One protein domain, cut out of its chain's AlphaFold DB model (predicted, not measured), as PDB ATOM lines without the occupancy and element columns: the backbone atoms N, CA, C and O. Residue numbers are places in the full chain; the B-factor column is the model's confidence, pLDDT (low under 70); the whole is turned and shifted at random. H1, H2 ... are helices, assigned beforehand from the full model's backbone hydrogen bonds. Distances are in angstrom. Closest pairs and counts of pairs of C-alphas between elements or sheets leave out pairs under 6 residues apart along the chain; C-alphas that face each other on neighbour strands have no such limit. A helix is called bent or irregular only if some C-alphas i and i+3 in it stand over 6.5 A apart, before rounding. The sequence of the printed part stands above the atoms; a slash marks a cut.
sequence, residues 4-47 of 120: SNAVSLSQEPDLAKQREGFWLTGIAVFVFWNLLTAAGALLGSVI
ATOM      1  N   SER A   4     -23.043   4.328 156.522       88.81
ATOM      2  CA  SER A   4     -21.847   5.164 156.324       88.81
ATOM      3  C   SER A   4     -21.596   5.503 154.851       88.81
ATOM      4  O   SER A   4     -21.219   6.625 154.503       88.81
ATOM      5  N   ASN A   5     -21.875   4.545 153.967       87.12
ATOM      6  CA  ASN A   5     -21.772   4.714 152.524       87.12
ATOM      7  C   ASN A   5     -22.899   5.615 151.990       87.12
ATOM      8  O   ASN A   5     -22.658   6.484 151.155       87.12
ATOM      9  N   ALA A   6     -24.120   5.460 152.511       89.00
ATOM     10  CA  ALA A   6     -25.256   6.299 152.137       89.00
ATOM     11  C   ALA A   6     -25.019   7.781 152.489       89.00
ATOM     12  O   ALA A   6     -25.243   8.646 151.643       89.00
ATOM     13  N   VAL A   7     -24.509   8.069 153.693       89.25
ATOM     14  CA  VAL A   7     -24.220   9.447 154.143       89.25
ATOM     15  C   VAL A   7     -23.006  10.047 153.432       89.25
ATOM     16  O   VAL A   7     -22.993  11.245 153.147       89.25
ATOM     17  N   SER A   8     -21.992   9.238 153.112       90.06
ATOM     18  CA  SER A   8     -20.860   9.679 152.290       90.06
ATOM     19  C   SER A   8     -21.328  10.104 150.896       90.06
ATOM     20  O   SER A   8     -20.950  11.168 150.421       90.06
ATOM     21  N   LEU A   9     -22.166   9.300 150.237       90.44
ATOM     22  CA  LEU A   9     -22.636   9.571 148.874       90.44
ATOM     23  C   LEU A   9     -23.663  10.707 148.786       90.44
ATOM     24  O   LEU A   9     -23.861  11.249 147.702       90.44
ATOM     25  N   SER A  10     -24.309  11.080 149.895       89.50
ATOM     26  CA  SER A  10     -25.217  12.232 149.934       89.50
ATOM     27  C   SER A  10     -24.497  13.580 150.043       89.50
ATOM     28  O   SER A  10     -25.154  14.615 149.947       89.50
ATOM     29  N   GLN A  11     -23.180  13.590 150.282       89.19
ATOM     30  CA  GLN A  11     -22.396  14.828 150.296       89.19
ATOM     31  C   GLN A  11     -22.167  15.345 148.873       89.19
ATOM     32  O   GLN A  11     -22.162  14.580 147.907       89.19
ATOM     33  N   GLU A  12     -21.922  16.653 148.749       86.81
ATOM     34  CA  GLU A  12     -21.429  17.256 147.505       86.81
ATOM     35  C   GLU A  12     -20.205  16.487 146.965       86.81
ATOM     36  O   GLU A  12     -19.520  15.818 147.746       86.81
ATOM     37  N   PRO A  13     -19.912  16.552 145.648       81.81
ATOM     38  CA  PRO A  13     -18.775  15.869 145.025       81.81
ATOM     39  C   PRO A  13     -17.432  16.505 145.437       81.81
ATOM     40  O   PRO A  13     -16.693  17.061 144.629       81.81
ATOM     41  N   ASP A  14     -17.137  16.405 146.726       91.31
ATOM     42  CA  ASP A  14     -15.947  16.835 147.436       91.31
ATOM     43  C   ASP A  14     -15.463  15.650 148.285       91.31
ATOM     44  O   ASP A  14     -16.108  15.218 149.244       91.31
ATOM     45  N   LEU A  15     -14.293  15.121 147.922       88.19
ATOM     46  CA  LEU A  15     -13.657  13.979 148.578       88.19
ATOM     47  C   LEU A  15     -13.423  14.197 150.081       88.19
ATOM     48  O   LEU A  15     -13.428  13.221 150.836       88.19
ATOM     49  N   ALA A  16     -13.209  15.440 150.523       90.00
ATOM     50  CA  ALA A  16     -13.011  15.743 151.936       90.00
ATOM     51  C   ALA A  16     -14.315  15.551 152.727       90.00
ATOM     52  O   ALA A  16     -14.328  14.799 153.704       90.00
ATOM     53  N   LYS A  17     -15.423  16.134 152.248       88.06
ATOM     54  CA  LYS A  17     -16.752  16.004 152.873       88.06
ATOM     55  C   LYS A  17     -17.267  14.566 152.849       88.06
ATOM     56  O   LYS A  17     -17.839  14.100 153.830       88.06
ATOM     57  N   GLN A  18     -17.034  13.831 151.761       89.12
ATOM     58  CA  GLN A  18     -17.428  12.420 151.656       89.12
ATOM     59  C   GLN A  18     -16.709  11.546 152.696       89.12
ATOM     60  O   GLN A  18     -17.344  10.763 153.404       89.12
ATOM     61  N   ARG A  19     -15.390  11.729 152.859       89.31
ATOM     62  CA  ARG A  19     -14.606  11.043 153.902       89.31
ATOM     63  C   ARG A  19     -15.097  11.380 155.302       89.31
ATOM     64  O   ARG A  19     -15.204  10.482 156.133       89.31
ATOM     65  N   GLU A  20     -15.381  12.650 155.556       91.44
ATOM     66  CA  GLU A  20     -15.923  13.097 156.835       91.44
ATOM     67  C   GLU A  20     -17.277  12.430 157.123       91.44
ATOM     68  O   GLU A  20     -17.441  11.824 158.181       91.44
ATOM     69  N   GLY A  21     -18.202  12.430 156.156       88.38
ATOM     70  CA  GLY A  21     -19.503  11.765 156.276       88.38
ATOM     71  C   GLY A  21     -19.395  10.261 156.548       88.38
ATOM     72  O   GLY A  21     -20.125   9.735 157.391       88.38
ATOM     73  N   PHE A  22     -18.446   9.579 155.901       92.06
ATOM     74  CA  PHE A  22     -18.167   8.165 156.147       92.06
ATOM     75  C   PHE A  22     -17.680   7.915 157.582       92.06
ATOM     76  O   PHE A  22     -18.258   7.095 158.299       92.06
ATOM     77  N   TRP A  23     -16.640   8.634 158.020       93.94
ATOM     78  CA  TRP A  23     -16.039   8.431 159.340       93.94
ATOM     79  C   TRP A  23     -16.964   8.857 160.475       93.94
ATOM     80  O   TRP A  23     -17.078   8.120 161.451       93.94
ATOM     81  N   LEU A  24     -17.660   9.990 160.352       94.31
ATOM     82  CA  LEU A  24     -18.614  10.440 161.366       94.31
ATOM     83  C   LEU A  24     -19.740   9.425 161.551       94.31
ATOM     84  O   LEU A  24     -20.035   9.046 162.682       94.31
ATOM     85  N   THR A  25     -20.326   8.942 160.454       92.69
ATOM     86  CA  THR A  25     -21.414   7.957 160.518       92.69
ATOM     87  C   THR A  25     -20.914   6.625 161.067       92.69
ATOM     88  O   THR A  25     -21.539   6.060 161.962       92.69
ATOM     89  N   GLY A  26     -19.756   6.146 160.603       92.12
ATOM     90  CA  GLY A  26     -19.158   4.903 161.090       92.12
ATOM     91  C   GLY A  26     -18.805   4.955 162.579       92.12
ATOM     92  O   GLY A  26     -19.145   4.036 163.326       92.12
ATOM     93  N   ILE A  27     -18.182   6.044 163.039       95.31
ATOM     94  CA  ILE A  27     -17.844   6.246 164.456       95.31
ATOM     95  C   ILE A  27     -19.115   6.380 165.293       95.31
ATOM     96  O   ILE A  27     -19.197   5.764 166.353       95.31
ATOM     97  N   ALA A  28     -20.114   7.135 164.829       94.81
ATOM     98  CA  ALA A  28     -21.380   7.272 165.539       94.81
ATOM     99  C   ALA A  28     -22.058   5.909 165.719       94.81
ATOM    100  O   ALA A  28     -22.384   5.545 166.848       94.81
ATOM    101  N   VAL A  29     -22.196   5.122 164.647       94.19
ATOM    102  CA  VAL A  29     -22.765   3.768 164.718       94.19
ATOM    103  C   VAL A  29     -21.959   2.898 165.678       94.19
ATOM    104  O   VAL A  29     -22.546   2.279 166.560       94.19
ATOM    105  N   PHE A  30     -20.627   2.893 165.576       93.44
ATOM    106  CA  PHE A  30     -19.776   2.101 166.464       93.44
ATOM    107  C   PHE A  30     -19.952   2.489 167.938       93.44
ATOM    108  O   PHE A  30     -20.137   1.620 168.791       93.44
ATOM    109  N   VAL A  31     -19.921   3.785 168.250       96.94
ATOM    110  CA  VAL A  31     -20.053   4.285 169.622       96.94
ATOM    111  C   VAL A  31     -21.441   3.978 170.172       96.94
ATOM    112  O   VAL A  31     -21.544   3.360 171.229       96.94
ATOM    113  N   PHE A  32     -22.507   4.339 169.453       96.06
ATOM    114  CA  PHE A  32     -23.872   4.072 169.905       96.06
ATOM    115  C   PHE A  32     -24.144   2.576 170.047       96.06
ATOM    116  O   PHE A  32     -24.754   2.171 171.033       96.06
ATOM    117  N   TRP A  33     -23.643   1.746 169.131       94.12
ATOM    118  CA  TRP A  33     -23.788   0.294 169.211       94.12
ATOM    119  C   TRP A  33     -23.155  -0.280 170.480       94.12
ATOM    120  O   TRP A  33     -23.801  -1.026 171.219       94.12
ATOM    121  N   ASN A  34     -21.903   0.088 170.763       96.94
ATOM    122  CA  ASN A  34     -21.202  -0.386 171.954       96.94
ATOM    123  C   ASN A  34     -21.847   0.153 173.234       96.94
ATOM    124  O   ASN A  34     -22.012  -0.603 174.188       96.94
ATOM    125  N   LEU A  35     -22.261   1.422 173.249       97.00
ATOM    126  CA  LEU A  35     -22.933   2.022 174.401       97.00
ATOM    127  C   LEU A  35     -24.281   1.360 174.686       97.00
ATOM    128  O   LEU A  35     -24.536   1.007 175.833       97.00
ATOM    129  N   LEU A  36     -25.125   1.149 173.672       93.56
ATOM    130  CA  LEU A  36     -26.412   0.471 173.853       93.56
ATOM    131  C   LEU A  36     -26.224  -0.991 174.256       93.56
ATOM    132  O   LEU A  36     -26.980  -1.487 175.083       93.56
ATOM    133  N   THR A  37     -25.208  -1.668 173.721       90.38
ATOM    134  CA  THR A  37     -24.885  -3.052 174.099       90.38
ATOM    135  C   THR A  37     -24.418  -3.128 175.550       90.38
ATOM    136  O   THR A  37     -24.910  -3.955 176.313       90.38
ATOM    137  N   ALA A  38     -23.509  -2.239 175.961       91.88
ATOM    138  CA  ALA A  38     -23.043  -2.150 177.340       91.88
ATOM    139  C   ALA A  38     -24.194  -1.790 178.290       91.88
ATOM    140  O   ALA A  38     -24.370  -2.441 179.316       91.88
ATOM    141  N   ALA A  39     -25.023  -0.811 177.922       91.19
ATOM    142  CA  ALA A  39     -26.214  -0.445 178.678       91.19
ATOM    143  C   ALA A  39     -27.201  -1.616 178.773       91.19
ATOM    144  O   ALA A  39     -27.706  -1.886 179.854       91.19
ATOM    145  N   GLY A  40     -27.433  -2.352 177.685       86.00
ATOM    146  CA  GLY A  40     -28.285  -3.541 177.666       86.00
ATOM    147  C   GLY A  40     -27.751  -4.664 178.554       86.00
ATOM    148  O   GLY A  40     -28.520  -5.262 179.300       86.00
ATOM    149  N   ALA A  41     -26.439  -4.907 178.544       86.12
ATOM    150  CA  ALA A  41     -25.798  -5.898 179.407       86.12
ATOM    151  C   ALA A  41     -25.871  -5.512 180.896       86.12
ATOM    152  O   ALA A  41     -26.121  -6.367 181.743       86.12
ATOM    153  N   LEU A  42     -25.690  -4.225 181.213       87.12
ATOM    154  CA  LEU A  42     -25.816  -3.701 182.577       87.12
ATOM    155  C   LEU A  42     -27.272  -3.693 183.058       87.12
ATOM    156  O   LEU A  42     -27.554  -4.087 184.181       87.12
ATOM    157  N   LEU A  43     -28.217  -3.277 182.217       82.81
ATOM    158  CA  LEU A  43     -29.641  -3.326 182.549       82.81
ATOM    159  C   LEU A  43     -30.104  -4.771 182.729       82.81
ATOM    160  O   LEU A  43     -30.824  -5.059 183.680       82.81
ATOM    161  N   GLY A  44     -29.647  -5.684 181.872       78.31
ATOM    162  CA  GLY A  44     -29.945  -7.111 181.965       78.31
ATOM    163  C   GLY A  44     -29.332  -7.800 183.185       78.31
ATOM    164  O   GLY A  44     -29.882  -8.792 183.642       78.31
ATOM    165  N   SER A  45     -28.233  -7.286 183.748       77.31
ATOM    166  CA  SER A  45     -27.669  -7.823 184.996       77.31
ATOM    167  C   SER A  45     -28.376  -7.305 186.253       77.31
ATOM    168  O   SER A  45     -28.276  -7.930 187.309       77.31
ATOM    169  N   VAL A  46     -29.106  -6.189 186.147       78.88
ATOM    170  CA  VAL A  46     -29.881  -5.584 187.246       78.88
ATOM    171  C   VAL A  46     -31.351  -6.025 187.216       78.88
ATOM    172  O   VAL A  46     -31.971  -6.199 188.267       78.88
ATOM    173  N   ILE A  47     -31.918  -6.231 186.025       70.00
ATOM    174  CA  ILE A  47     -33.259  -6.786 185.816       70.00
ATOM    175  C   ILE A  47     -33.167  -8.302 186.010       70.00
ATOM    176  O   ILE A  47     -32.718  -8.989 185.110       70.00
TER     177      ILE A  47
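This is residues 4 to 47 of the 120 residues of an uncharacterized protein of Actinobacteria bacterium (UniProt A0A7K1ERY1). One long helix, H2, makes the length of the model, and a short helix, H1, folds back along the part of H2 near its beginning, in a very uneven helical hairpin. The far part of H2, from residue 30 on, sticks out with nothing beside it. The printed part has 44 residues with two named helices, H1 then H2, and no named strand; the class is all helix. It is extended, with a radius of gyration of the C-alphas of 15.2 A, and its outline is a rod with spans of 49 by 13 by 9 A.

H2 is residues 15 to 46, 32 residues, and measures 46.3 A from C-alpha 15 at (-13.657, 13.979, 148.578) to C-alpha 46 at (-29.881, -5.584, 187.246). H1 is residues 4 to 9, with 8.7 A from first to last C-alpha; it begins with C-alpha 4 at (-21.847, 5.164, 156.324). Neither helix is bent or irregular.

H2 touches H1 with residues 17 to 26 alone. The closest C-alphas of the two are those of Gln 18 and Ser 8, 4.4 A apart. Their lines stand at a shallow tilt of 24 degrees, and they run opposite ways. The two form a helical hairpin, and their centres are 15.5 A apart. In both H1 and H2 every O i to N i+4 pair is within hydrogen-bond range.

The two C-alphas farthest apart are those of Pro 13 and Ile 47, 48.9 A. Residues 30 to 47, of which 30 to 46 belong to H2, stand free. The link from H1 to H2, 5 residues, is tight. The printed part runs from residue 4 to 47 and has no cut. The mean pLDDT of the printed part is 89.4, and no printed residue is under 70.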